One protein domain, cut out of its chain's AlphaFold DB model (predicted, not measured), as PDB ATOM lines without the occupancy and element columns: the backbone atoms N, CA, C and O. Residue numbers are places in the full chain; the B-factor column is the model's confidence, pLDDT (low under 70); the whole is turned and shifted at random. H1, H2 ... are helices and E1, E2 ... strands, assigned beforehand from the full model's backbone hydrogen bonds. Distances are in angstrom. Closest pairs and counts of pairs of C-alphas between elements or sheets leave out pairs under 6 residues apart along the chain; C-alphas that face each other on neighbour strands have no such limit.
ATOM      1  N   ARG A   2     110.991  86.308 115.188       56.31
ATOM      2  CA  ARG A   2     110.108  86.091 116.349       56.31
ATOM      3  C   ARG A   2     109.930  84.583 116.510       56.31
ATOM      4  O   ARG A   2     109.455  83.946 115.580       56.31
ATOM      5  N   ARG A   3     110.337  84.024 117.652       66.88
ATOM      6  CA  ARG A   3     110.168  82.598 117.971       66.88
ATOM      7  C   ARG A   3     109.615  82.425 119.376       66.88
ATOM      8  O   ARG A   3     109.813  83.290 120.227       66.88
ATOM      9  N   ARG A   4     108.959  81.295 119.623       65.88
ATOM     10  CA  ARG A   4     108.457  80.936 120.949       65.88
ATOM     11  C   ARG A   4     109.505  80.089 121.670       65.88
ATOM     12  O   ARG A   4     109.946  79.085 121.131       65.88
ATOM     13  N   ILE A   5     109.882  80.502 122.877       71.44
ATOM     14  CA  ILE A   5     110.849  79.805 123.752       71.44
ATOM     15  C   ILE A   5     110.158  79.098 124.928       71.44
ATOM     16  O   ILE A   5     110.767  78.828 125.953       71.44
ATOM     17  N   TYR A   6     108.854  78.852 124.812       71.25
ATOM     18  CA  TYR A   6     108.032  78.219 125.841       71.25
ATOM     19  C   TYR A   6     106.982  77.325 125.186       71.25
ATOM     20  O   TYR A   6     106.526  77.608 124.073       71.25
ATOM     21  N   ALA A   7     106.585  76.262 125.884       70.69
ATOM     22  CA  ALA A   7     105.572  75.338 125.400       70.69
ATOM     23  C   ALA A   7     104.201  76.044 125.373       70.69
ATOM     24  O   ALA A   7     103.783  76.613 126.387       70.69
ATOM     25  N   PRO A   8     103.493  76.071 124.231       66.81
ATOM     26  CA  PRO A   8     102.104  76.502 124.210       66.81
ATOM     27  C   PRO A   8     101.217  75.593 125.059       66.81
ATOM     28  O   PRO A   8     101.455  74.391 125.110       66.81
ATOM     29  N   SER A   9     100.155  76.152 125.647       69.19
ATOM     30  CA  SER A   9      99.017  75.381 126.150       69.19
ATOM     31  C   SER A   9      97.730  75.878 125.469       69.19
ATOM     32  O   SER A   9      97.448  77.077 125.570       69.19
ATOM     33  N   PRO A  10      96.984  75.016 124.749       70.81
ATOM     34  CA  PRO A  10      97.360  73.644 124.404       70.81
ATOM     35  C   PRO A  10      98.558  73.622 123.438       70.81
ATOM     36  O   PRO A  10      98.681  74.460 122.543       70.81
ATOM     37  N   GLY A  11      99.474  72.679 123.647       64.75
ATOM     38  CA  GLY A  11     100.638  72.486 122.785       64.75
ATOM     39  C   GLY A  11     100.241  71.792 121.485       64.75
ATOM     40  O   GLY A  11      99.477  70.835 121.520       64.75
ATOM     41  N   LEU A  12     100.782  72.238 120.345       66.06
ATOM     42  CA  LEU A  12     100.598  71.545 119.059       66.06
ATOM     43  C   LEU A  12     101.250  70.151 119.056       66.06
ATOM     44  O   LEU A  12     100.754  69.248 118.394       66.06
ATOM     45  N   HIS A  13     102.350  69.974 119.798       64.38
ATOM     46  CA  HIS A  13     103.053  68.697 119.920       64.38
ATOM     47  C   HIS A  13     103.571  68.505 121.360       64.38
ATOM     48  O   HIS A  13     104.556  69.147 121.730       64.38
ATOM     49  N   PRO A  14     102.951  67.636 122.185       65.69
ATOM     50  CA  PRO A  14     103.313  67.461 123.599       65.69
ATOM     51  C   PRO A  14     104.766  67.033 123.835       65.69
ATOM     52  O   PRO A  14     105.334  67.328 124.880       65.69
ATOM     53  N   GLY A  15     105.369  66.344 122.862       71.50
ATOM     54  CA  GLY A  15     106.738  65.834 122.964       71.50
ATOM     55  C   GLY A  15     107.834  66.791 122.490       71.50
ATOM     56  O   GLY A  15     108.994  66.400 122.525       71.50
ATOM     57  N   LEU A  16     107.503  67.995 122.003       69.88
ATOM     58  CA  LEU A  16     108.519  68.938 121.525       69.88
ATOM     59  C   LEU A  16     108.847  69.952 122.634       69.88
ATOM     60  O   LEU A  16     108.032  70.844 122.892       69.88
ATOM     61  N   PRO A  17     110.005  69.836 123.311       68.62
ATOM     62  CA  PRO A  17     110.382  70.791 124.341       68.62
ATOM     63  C   PRO A  17     110.666  72.173 123.726       68.62
ATOM     64  O   PRO A  17     110.969  72.281 122.534       68.62
ATOM     65  N   PRO A  18     110.601  73.251 124.524       72.19
ATOM     66  CA  PRO A  18     111.088  74.554 124.094       72.19
ATOM     67  C   PRO A  18     112.569  74.470 123.709       72.19
ATOM     68  O   PRO A  18     113.366  73.903 124.451       72.19
ATOM     69  N   HIS A  19     112.933  75.049 122.565       75.81
ATOM     70  CA  HIS A  19     114.307  75.042 122.064       75.81
ATOM     71  C   HIS A  19     114.976  76.407 122.295       75.81
ATOM     72  O   HIS A  19     114.496  77.437 121.801       75.81
ATOM     73  N   ASP A  20     116.090  76.415 123.030       82.69
ATOM     74  CA  ASP A  20     116.960  77.574 123.258       82.69
ATOM     75  C   ASP A  20     118.425  77.100 123.309       82.69
ATOM     76  O   ASP A  20     118.709  76.170 124.065       82.69
ATOM     77  N   PRO A  21     119.343  77.674 122.507       88.81
ATOM     78  CA  PRO A  21     119.152  78.785 121.568       88.81
ATOM     79  C   PRO A  21     118.428  78.372 120.277       88.81
ATOM     80  O   PRO A  21     118.288  77.195 119.968       88.81
ATOM     81  N   LEU A  22     117.991  79.338 119.463       85.25
ATOM     82  CA  LEU A  22     117.720  79.056 118.046       85.25
ATOM     83  C   LEU A  22     119.049  78.972 117.335       85.25
ATOM     84  O   LEU A  22     119.798  79.945 117.345       85.25
ATOM     85  N   VAL A  23     119.275  77.844 116.683       88.12
ATOM     86  CA  VAL A  23     120.455  77.611 115.868       88.12
ATOM     87  C   VAL A  23     120.042  77.712 114.409       88.12
ATOM     88  O   VAL A  23     119.125  77.021 113.969       88.12
ATOM     89  N   ILE A  24     120.708  78.596 113.677       86.12
ATOM     90  CA  ILE A  24     120.660  78.652 112.220       86.12
ATOM     91  C   ILE A  24     122.066  78.334 111.747       86.12
ATOM     92  O   ILE A  24     123.009  79.052 112.074       86.12
ATOM     93  N   GLU A  25     122.198  77.262 110.987       88.00
ATOM     94  CA  GLU A  25     123.456  76.873 110.372       88.00
ATOM     95  C   GLU A  25     123.285  76.943 108.860       88.00
ATOM     96  O   GLU A  25     122.283  76.471 108.319       88.00
ATOM     97  N   TRP A  26     124.231  77.582 108.181       80.94
ATOM     98  CA  TRP A  26     124.295  77.571 106.728       80.94
ATOM     99  C   TRP A  26     125.706  77.236 106.270       80.94
ATOM    100  O   TRP A  26     126.692  77.593 106.918       80.94
ATOM    101  N   ALA A  27     125.794  76.604 105.106       80.62
ATOM    102  CA  ALA A  27     127.045  76.340 104.419       80.62
ATOM    103  C   ALA A  27     127.020  77.007 103.038       80.62
ATOM    104  O   ALA A  27     126.007  76.976 102.339       80.62
ATOM    105  N   HIS A  28     128.133  77.626 102.649       77.56
ATOM    106  CA  HIS A  28     128.343  78.157 101.307       77.56
ATOM    107  C   HIS A  28     129.804  77.961 100.893       77.56
ATOM    108  O   HIS A  28     130.718  78.569 101.462       77.56
ATOM    109  N   GLY A  29     130.030  77.110  99.888       79.88
ATOM    110  CA  GLY A  29     131.371  76.634  99.550       79.88
ATOM    111  C   GLY A  29     132.004  75.907 100.741       79.88
ATOM    112  O   GLY A  29     131.348  75.103 101.390       79.88
ATOM    113  N   SER A  30     133.255  76.236 101.065       76.94
ATOM    114  CA  SER A  30     133.983  75.690 102.225       76.94
ATOM    115  C   SER A  30     133.709  76.418 103.547       76.94
ATOM    116  O   SER A  30     134.386  76.174 104.544       76.94
ATOM    117  N   ARG A  31     132.768  77.372 103.561       71.69
ATOM    118  CA  ARG A  31     132.455  78.162 104.752       71.69
ATOM    119  C   ARG A  31     131.154  77.698 105.358       71.69
ATOM    120  O   ARG A  31     130.119  77.711 104.694       71.69
ATOM    121  N   VAL A  32     131.209  77.406 106.646       83.81
ATOM    122  CA  VAL A  32     130.030  77.127 107.451       83.81
ATOM    123  C   VAL A  32     129.910  78.213 108.496       83.81
ATOM    124  O   VAL A  32     130.889  78.597 109.144       83.81
ATOM    125  N   GLN A  33     128.698  78.725 108.634       84.06
ATOM    126  CA  GLN A  33     128.381  79.719 109.632       84.06
ATOM    127  C   GLN A  33     127.226  79.227 110.479       84.06
ATOM    128  O   GLN A  33     126.136  78.941 109.987       84.06
ATOM    129  N   ARG A  34     127.489  79.173 111.779       88.19
ATOM    130  CA  ARG A  34     126.506  78.850 112.796       88.19
ATOM    131  C   ARG A  34     126.180  80.116 113.569       88.19
ATOM    132  O   ARG A  34     127.069  80.791 114.092       88.19
ATOM    133  N   ILE A  35     124.896  80.441 113.610       88.62
ATOM    134  CA  ILE A  35     124.344  81.583 114.327       88.62
ATOM    135  C   ILE A  35     123.424  81.048 115.411       88.62
ATOM    136  O   ILE A  35     122.439  80.364 115.134       88.62
ATOM    137  N   GLU A  36     123.729  81.409 116.646       90.69
ATOM    138  CA  GLU A  36     122.931  81.074 117.812       90.69
ATOM    139  C   GLU A  36     122.284  82.348 118.338       90.69
ATOM    140  O   GLU A  36     122.962  83.331 118.634       90.69
ATOM    141  N   LEU A  37     120.960  82.336 118.452       90.06
ATOM    142  CA  LEU A  37     120.200  83.404 119.087       90.06
ATOM    143  C   LEU A  37     119.631  82.879 120.397       90.06
ATOM    144  O   LEU A  37     118.694  82.081 120.374       90.06
ATOM    145  N   TRP A  38     120.132  83.366 121.521       89.44
ATOM    146  CA  TRP A  38     119.709  82.988 122.866       89.44
ATOM    147  C   TRP A  38     118.511  83.822 123.341       89.44
ATOM    148  O   TRP A  38     118.326  84.974 122.933       89.44
ATOM    149  N   ALA A  39     117.656  83.248 124.189       86.38
ATOM    150  CA  ALA A  39     116.575  83.995 124.834       86.38
ATOM    151  C   ALA A  39     117.124  85.105 125.747       86.38
ATOM    152  O   ALA A  39     116.654  86.252 125.713       86.38
ATOM    153  N   TRP A  40     118.144  84.736 126.520       88.75
ATOM    154  CA  TRP A  40     118.879  85.563 127.471       88.75
ATOM    155  C   TRP A  40     120.385  85.449 127.198       88.75
ATOM    156  O   TRP A  40     120.780  85.359 126.037       88.75
ATOM    157  N   ARG A  41     121.232  85.496 128.231       91.19
ATOM    158  CA  ARG A  41     122.684  85.390 128.066       91.19
ATOM    159  C   ARG A  41     123.080  83.988 127.566       91.19
ATOM    160  O   ARG A  41     122.489  83.017 128.038       91.19
ATOM    161  N   PRO A  42     124.092  83.862 126.686       87.94
ATOM    162  CA  PRO A  42     124.587  82.564 126.215       87.94
ATOM    163  C   PRO A  42     125.095  81.635 127.325       87.94
ATOM    164  O   PRO A  42     124.853  80.436 127.280       87.94
ATOM    165  N   GLU A  43     125.730  82.193 128.358       84.12
ATOM    166  CA  GLU A  43     126.204  81.439 129.534       84.12
ATOM    167  C   GLU A  43     125.082  81.161 130.558       84.12
ATOM    168  O   GLU A  43     125.318  80.641 131.648       84.12
ATOM    169  N   GLY A  44     123.839  81.512 130.212       82.81
ATOM    170  CA  GLY A  44     122.661  81.348 131.049       82.81
ATOM    171  C   GLY A  44     122.347  82.552 131.941       82.81
ATOM    172  O   GLY A  44     123.154  83.452 132.173       82.81
ATOM    173  N   GLY A  45     121.117  82.553 132.457       85.31
ATOM    174  CA  GLY A  45     120.618  83.576 133.373       85.31
ATOM    175  C   GLY A  45     120.015  84.806 132.688       85.31
ATOM    176  O   GLY A  45     120.341  85.166 131.555       85.31
ATOM    177  N   ALA A  46     119.093  85.453 133.402       87.88
ATOM    178  CA  ALA A  46     118.473  86.695 132.963       87.88
ATOM    179  C   ALA A  46     119.415  87.895 133.151       87.88
ATOM    180  O   ALA A  46     120.384  87.856 133.912       87.88
ATOM    181  N   TYR A  47     119.106  88.998 132.475       90.19
ATOM    182  CA  TYR A  47     119.761  90.268 132.763       90.19
ATOM    183  C   TYR A  47     119.280  90.839 134.102       90.19
ATOM    184  O   TYR A  47     118.101  90.688 134.428       90.19
ATOM    185  N   PRO A  48     120.147  91.530 134.862       90.88
ATOM    186  CA  PRO A  48     119.704  92.255 136.040       90.88
ATOM    187  C   PRO A  48     118.791  93.412 135.619       90.88
ATOM    188  O   PRO A  48     119.164  94.248 134.791       90.88
ATOM    189  N   GLY A  49     117.586  93.435 136.189       94.25
ATOM    190  CA  GLY A  49     116.613  94.505 135.989       94.25
ATOM    191  C   GLY A  49     116.274  94.800 134.524       94.25
ATOM    192  O   GLY A  49     116.501  94.003 133.607       94.25
ATOM    193  N   LEU A  50     115.711  95.985 134.312       94.62
ATOM    194  CA  LEU A  50     115.455  96.524 132.981       94.62
ATOM    195  C   LEU A  50     116.730  97.174 132.417       94.62
ATOM    196  O   LEU A  50     117.643  97.488 133.183       94.62
ATOM    197  N   PRO A  51     116.821  97.362 131.092       95.50
ATOM    198  CA  PRO A  51     117.873  98.181 130.516       95.50
ATOM    199  C   PRO A  51     117.775  99.626 131.007       95.50
ATOM    200  O   PRO A  51     116.675 100.174 131.075       95.50
ATOM    201  N   GLU A  52     118.909 100.248 131.312       96.81
ATOM    202  CA  GLU A  52     118.941 101.637 131.798       96.81
ATOM    203  C   GLU A  52     118.632 102.647 130.688       96.81
ATOM    204  O   GLU A  52     118.075 103.716 130.927       96.81
ATOM    205  N   ASN A  53     119.010 102.307 129.455       96.69
ATOM    206  CA  ASN A  53     118.848 103.138 128.271       96.69
ATOM    207  C   ASN A  53     118.839 102.276 126.995       96.69
ATOM    208  O   ASN A  53     118.996 101.051 127.032       96.69
ATOM    209  N   GLU A  54     118.640 102.919 125.844       95.75
ATOM    210  CA  GLU A  54     118.600 102.237 124.548       95.75
ATOM    211  C   GLU A  54     119.930 101.560 124.190       95.75
ATOM    212  O   GLU A  54     119.925 100.453 123.649       95.75
ATOM    213  N   THR A  55     121.065 102.171 124.535       96.12
ATOM    214  CA  THR A  55     122.395 101.600 124.292       96.12
ATOM    215  C   THR A  55     122.595 100.299 125.069       96.12
ATOM    216  O   THR A  55     122.999  99.300 124.476       96.12
ATOM    217  N   ASP A  56     122.230 100.261 126.353       94.75
ATOM    218  CA  ASP A  56     122.228  99.041 127.171       94.75
ATOM    219  C   ASP A  56     121.265  97.994 126.581       94.75
ATOM    220  O   ASP A  56     121.620  96.832 126.388       94.75
ATOM    221  N   ALA A  57     120.066  98.403 126.153       93.00
ATOM    222  CA  ALA A  57     119.127  97.496 125.494       93.00
ATOM    223  C   ALA A  57     119.662  96.917 124.165       93.00
ATOM    224  O   ALA A  57     119.325  95.786 123.801       93.00
ATOM    225  N   ILE A  58     120.463  97.673 123.406       93.25
ATOM    226  CA  ILE A  58     121.154  97.193 122.199       93.25
ATOM    227  C   ILE A  58     122.269  96.218 122.585       93.25
ATOM    228  O   ILE A  58     122.300  95.114 122.038       93.25
ATOM    229  N   ALA A  59     123.114  96.564 123.557       91.81
ATOM    230  CA  ALA A  59     124.202  95.707 124.028       91.81
ATOM    231  C   ALA A  59     123.673  94.350 124.526       91.81
ATOM    232  O   ALA A  59     124.106  93.297 124.053       91.81
ATOM    233  N   ARG A  60     122.624  94.358 125.362       92.75
ATOM    234  CA  ARG A  60     121.926  93.146 125.828       92.75
ATOM    235  C   ARG A  60     121.242  92.356 124.713       92.75
ATOM    236  O   ARG A  60     120.848  91.220 124.945       92.75
ATOM    237  N   ARG A  61     120.984  92.933 123.533       90.94
ATOM    238  CA  ARG A  61     120.478  92.189 122.359       90.94
ATOM    239  C   ARG A  61     121.621  91.572 121.565       90.94
ATOM    240  O   ARG A  61     121.473  90.447 121.101       90.94
ATOM    241  N   GLN A  62     122.732  92.291 121.427       92.00
ATOM    242  CA  GLN A  62     123.926  91.819 120.729       92.00
ATOM    243  C   GLN A  62     124.590  90.653 121.463       92.00
ATOM    244  O   GLN A  62     124.946  89.675 120.821       92.00
ATOM    245  N   GLU A  63     124.661  90.693 122.796       92.75
ATOM    246  CA  GLU A  63     125.222  89.600 123.609       92.75
ATOM    247  C   GLU A  63     124.478  88.266 123.420       92.75
ATOM    248  O   GLU A  63     125.069  87.201 123.561       92.75
ATOM    249  N   ARG A  64     123.194  88.292 123.041       91.81
ATOM    250  CA  ARG A  64     122.399  87.075 122.789       91.81
ATOM    251  C   ARG A  64     122.776  86.366 121.494       91.81
ATOM    252  O   ARG A  64     122.234  85.296 121.229       91.81
ATOM    253  N   ILE A  65     123.594  86.987 120.648       91.12
ATOM    254  CA  ILE A  65     123.946  86.467 119.332       91.12
ATOM    255  C   ILE A  65     125.372  85.933 119.402       91.12
ATOM    256  O   ILE A  65     126.320  86.700 119.553       91.12
ATOM    257  N   ARG A  66     125.528  84.619 119.233       89.56
ATOM    258  CA  ARG A  66     126.836  83.989 119.045       89.56
ATOM    259  C   ARG A  66     126.978  83.582 117.588       89.56
ATOM    260  O   ARG A  66     126.085  82.954 117.024       89.56
ATOM    261  N   VAL A  67     128.095  83.959 116.977       89.38
ATOM    262  CA  VAL A  67     128.428  83.589 115.601       89.38
ATOM    263  C   VAL A  67     129.744  82.837 115.633       89.38
ATOM    264  O   VAL A  67     130.751  83.371 116.095       89.38
ATOM    265  N   THR A  68     129.736  81.607 115.139       87.56
ATOM    266  CA  THR A  68     130.951  80.820 114.943       87.56
ATOM    267  C   THR A  68     131.095  80.499 113.467       87.56
ATOM    268  O   THR A  68     130.171  79.970 112.844       87.56
ATOM    269  N   THR A  69     132.260  80.828 112.920       84.94
ATOM    270  CA  THR A  69     132.659  80.453 111.564       84.94
ATOM    271  C   THR A  69     133.723  79.384 111.689       84.94
ATOM    272  O   THR A  69     134.742  79.620 112.338       84.94
ATOM    273  N   HIS A  70     133.503  78.233 111.066       80.44
ATOM    274  CA  HIS A  70     134.535  77.215 110.937       80.44
ATOM    275  C   HIS A  70     134.782  76.910 109.459       80.44
ATOM    276  O   HIS A  70     133.866  76.921 108.630       80.44
ATOM    277  N   THR A  71     136.057  76.696 109.145       67.88
ATOM    278  CA  THR A  71     136.533  76.267 107.832       67.88
ATOM    279  C   THR A  71     136.796  74.779 107.952       67.88
ATOM    280  O   THR A  71     137.902  74.383 108.284       67.88
ATOM    281  N   ASP A  72     135.761  73.980 107.753       60.19
ATOM    282  CA  ASP A  72     135.877  72.532 107.648       60.19
ATOM    283  C   ASP A  72     134.919  72.069 106.554       60.19
ATOM    284  O   ASP A  72     133.870  72.686 106.338       60.19
ATOM    285  N   GLU A  73     135.317  71.013 105.843       50.19
ATOM    286  CA  GLU A  73     134.502  70.319 104.848       50.19
ATOM    287  C   GLU A  73     133.213  69.812 105.503       50.19
ATOM    288  O   GLU A  73     133.120  68.675 105.959       50.19
ATOM    289  N   ILE A  74     132.159  70.624 105.499       47.12
ATOM    290  CA  ILE A  74     130.841  70.026 105.352       47.12
ATOM    291  C   ILE A  74     130.804  69.558 103.904       47.12
ATOM    292  O   ILE A  74     130.654  70.375 102.992       47.12
ATOM    293  N   LEU A  75     131.007  68.244 103.708       48.06
ATOM    294  CA  LEU A  75     130.527  67.514 102.533       48.06
ATOM    295  C   LEU A  75     129.171  68.118 102.209       48.06
ATOM    296  O   LEU A  75     128.273  68.015 103.047       48.06
ATOM    297  N   ALA A  76     129.100  68.861 101.100       44.41
ATOM    298  CA  ALA A  76     127.968  69.704 100.764       44.41
ATOM    299  C   ALA A  76     126.689  68.947 101.114       44.41
ATOM    300  O   ALA A  76     126.426  67.901 100.525       44.41
ATOM    301  N   ALA A  77     125.950  69.420 102.127       45.62
ATOM    302  CA  ALA A  77     124.602  68.928 102.350       45.62
ATOM    303  C   ALA A  77     123.911  69.154 101.010       45.62
ATOM    304  O   ALA A  77     123.836  70.302 100.560       45.62
ATOM    305  N   GLY A  78     123.623  68.042 100.334       40.91
ATOM    306  CA  GLY A  78     123.515  67.975  98.891       40.91
ATOM    307  C   GLY A  78     122.546  68.997  98.329       40.91
ATOM    308  O   GLY A  78     121.700  69.577  99.012       40.91
ATOM    309  N   HIS A  79     122.676  69.217  97.033       43.25
ATOM    310  CA  HIS A  79     121.675  69.936  96.274       43.25
ATOM    311  C   HIS A  79     120.266  69.413  96.651       43.25
ATOM    312  O   HIS A  79     119.943  68.247  96.436       43.25
ATOM    313  N   TRP A  80     119.426  70.269  97.243       42.75
ATOM    314  CA  TRP A  80     118.013  69.953  97.454       42.75
ATOM    315  C   TRP A  80     117.260  70.396  96.200       42.75
ATOM    316  O   TRP A  80     116.932  71.575  96.041       42.75
ATOM    317  N   ALA A  81     117.001  69.473  95.274       46.12
ATOM    318  CA  ALA A  81     115.955  69.680  94.278       46.12
ATOM    319  C   ALA A  81     114.598  69.528  94.972       46.12
ATOM    320  O   ALA A  81     114.016  68.447  94.950       46.12
ATOM    321  N   GLU A  82     114.062  70.594  95.573       48.84
ATOM    322  CA  GLU A  82     112.675  70.541  96.035       48.84
ATOM    323  C   GLU A  82     111.844  71.758  95.627       48.84
ATOM    324  O   GLU A  82     112.084  72.904  95.993       48.84
ATOM    325  N   THR A  83     110.835  71.458  94.813       53.06
ATOM    326  CA  THR A  83     109.887  72.366  94.164       53.06
ATOM    327  C   THR A  83     108.556  72.415  94.916       53.06
ATOM    328  O   THR A  83     107.488  72.438  94.303       53.06
ATOM    329  N   ARG A  84     108.576  72.411  96.258       48.59
ATOM    330  CA  ARG A  84     107.357  72.592  97.063       48.59
ATOM    331  C   ARG A  84     107.569  73.597  98.194       48.59
ATOM    332  O   ARG A  84     108.543  73.496  98.926       48.59
ATOM    333  N   PRO A  85     106.650  74.562  98.371       47.75
ATOM    334  CA  PRO A  85     106.929  75.786  99.123       47.75
ATOM    335  C   PRO A  85     107.154  75.614 100.636       47.75
ATOM    336  O   PRO A  85     107.623  76.558 101.264       47.75
ATOM    337  N   PHE A  86     106.842  74.456 101.239       48.38
ATOM    338  CA  PHE A  86     106.889  74.283 102.701       48.38
ATOM    339  C   PHE A  86     107.375  72.899 103.183       48.38
ATOM    340  O   PHE A  86     107.085  72.517 104.316       48.38
ATOM    341  N   THR A  87     108.069  72.109 102.358       44.62
ATOM    342  CA  THR A  87     108.552  70.768 102.752       44.62
ATOM    343  C   THR A  87     109.976  70.563 102.252       44.62
ATOM    344  O   THR A  87     110.245  70.879 101.100       44.62
ATOM    345  N   ILE A  88     110.855  70.085 103.142       50.59
ATOM    346  CA  ILE A  88     112.215  69.632 102.825       50.59
ATOM    347  C   ILE A  88     112.281  68.123 103.130       50.59
ATOM    348  O   ILE A  88     112.166  67.738 104.297       50.59
ATOM    349  N   ASP A  89     112.430  67.265 102.117       49.59
ATOM    350  CA  ASP A  89     112.601  65.812 102.240       49.59
ATOM    351  C   ASP A  89     114.079  65.451 102.381       49.59
ATOM    352  O   ASP A  89     114.799  65.302 101.390       49.59
ATOM    353  N   LEU A  90     114.498  65.218 103.630       45.50
ATOM    354  CA  LEU A  90     115.882  64.955 104.030       45.50
ATOM    355  C   LEU A  90     116.525  63.679 103.444       45.50
ATOM    356  O   LEU A  90     117.720  63.465 103.628       45.50
ATOM    357  N   ARG A  91     115.772  62.833 102.729       47.16
ATOM    358  CA  ARG A  91     116.301  61.622 102.067       47.16
ATOM    359  C   ARG A  91     116.927  61.910 100.700       47.16
ATOM    360  O   ARG A  91     117.553  61.019 100.133       47.16
ATOM    361  N   SER A  92     116.712  63.111 100.161       41.44
ATOM    362  CA  SER A  92     117.018  63.448  98.766       41.44
ATOM    363  C   SER A  92     118.322  64.226  98.534       41.44
ATOM    364  O   SER A  92     118.799  64.232  97.405       41.44
ATOM    365  N   ALA A  93     118.960  64.816  99.553       38.75
ATOM    366  CA  ALA A  93     120.220  65.563  99.377       38.75
ATOM    367  C   ALA A  93     121.484  64.743  99.600       38.75
ATOM    368  O   ALA A  93     122.401  65.138 100.325       38.75
ATOM    369  N   ALA A  94     121.539  63.603  98.936       37.19
ATOM    370  CA  ALA A  94     122.780  62.880  98.764       37.19
ATOM    371  C   ALA A  94     122.978  62.616  97.274       37.19
ATOM    372  O   ALA A  94     122.636  61.537  96.798       37.19
ATOM    373  N   VAL A  95     123.508  63.616  96.560       35.06
ATOM    374  CA  VAL A  95     124.378  63.421  95.389       35.06
ATOM    375  C   VAL A  95     125.434  64.518  95.382       35.06
ATOM    376  O   VAL A  95     125.036  65.705  95.433       35.06
TER     377      VAL A  95
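What this domain is: This is residues 2 to 95 of the 95 residues of the protein "Transglutaminase family protein" of Deltaproteobacteria bacterium (UniProt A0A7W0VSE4). With little regular structure, this is a small antiparallel sheet, E1 - E2 - E3, with long loops at both ends of the printed part and one short helix, H1, beyond one end of the strands. Residues 9 to 14 and 52 to 58, of which 54 to 58 belong to H1, stick out. The 94 printed residues hold E1, E2, H1 and E3 in that order, mixed in class, with only 29 residues in named elements. The whole is loose, radius of gyration of the C-alphas 17.8 A, and only just flat, spanning 53 by 40 by 22 A.

Where its parts are: After unnamed residues 2 to 21, E1 is residues 22 to 28, 19.8 A, from C-alpha 22 at (117.720, 79.056, 118.046). E2 is residues 31 to 37, 19.6 A; H1 is 54 to 62, 12.3 A; E3 is 65 to 70, 16.4 A, ending at C-alpha 70 (134.535, 77.215, 110.937).

How they stand to each other: E1 and E2 form a hairpin, antiparallel at 166 degrees, with N 24 and O 35 2.9 A apart, within hydrogen-bond range. E3 is antiparallel to E2 at 162 degrees, with N 36 and O 66 2.8 A apart, also within range. H1, with every O i to N i+4 pair within range, is not on the sheet and is apart from E1.

The domain as a whole: The C-alphas farthest apart, Glu 52 and Val 95, are 53.1 A apart. The printed part has no cut; the link E2 to H1 is long. Mean pLDDT of the printed part is 73.4; residues 71 to 95 are among those under 70.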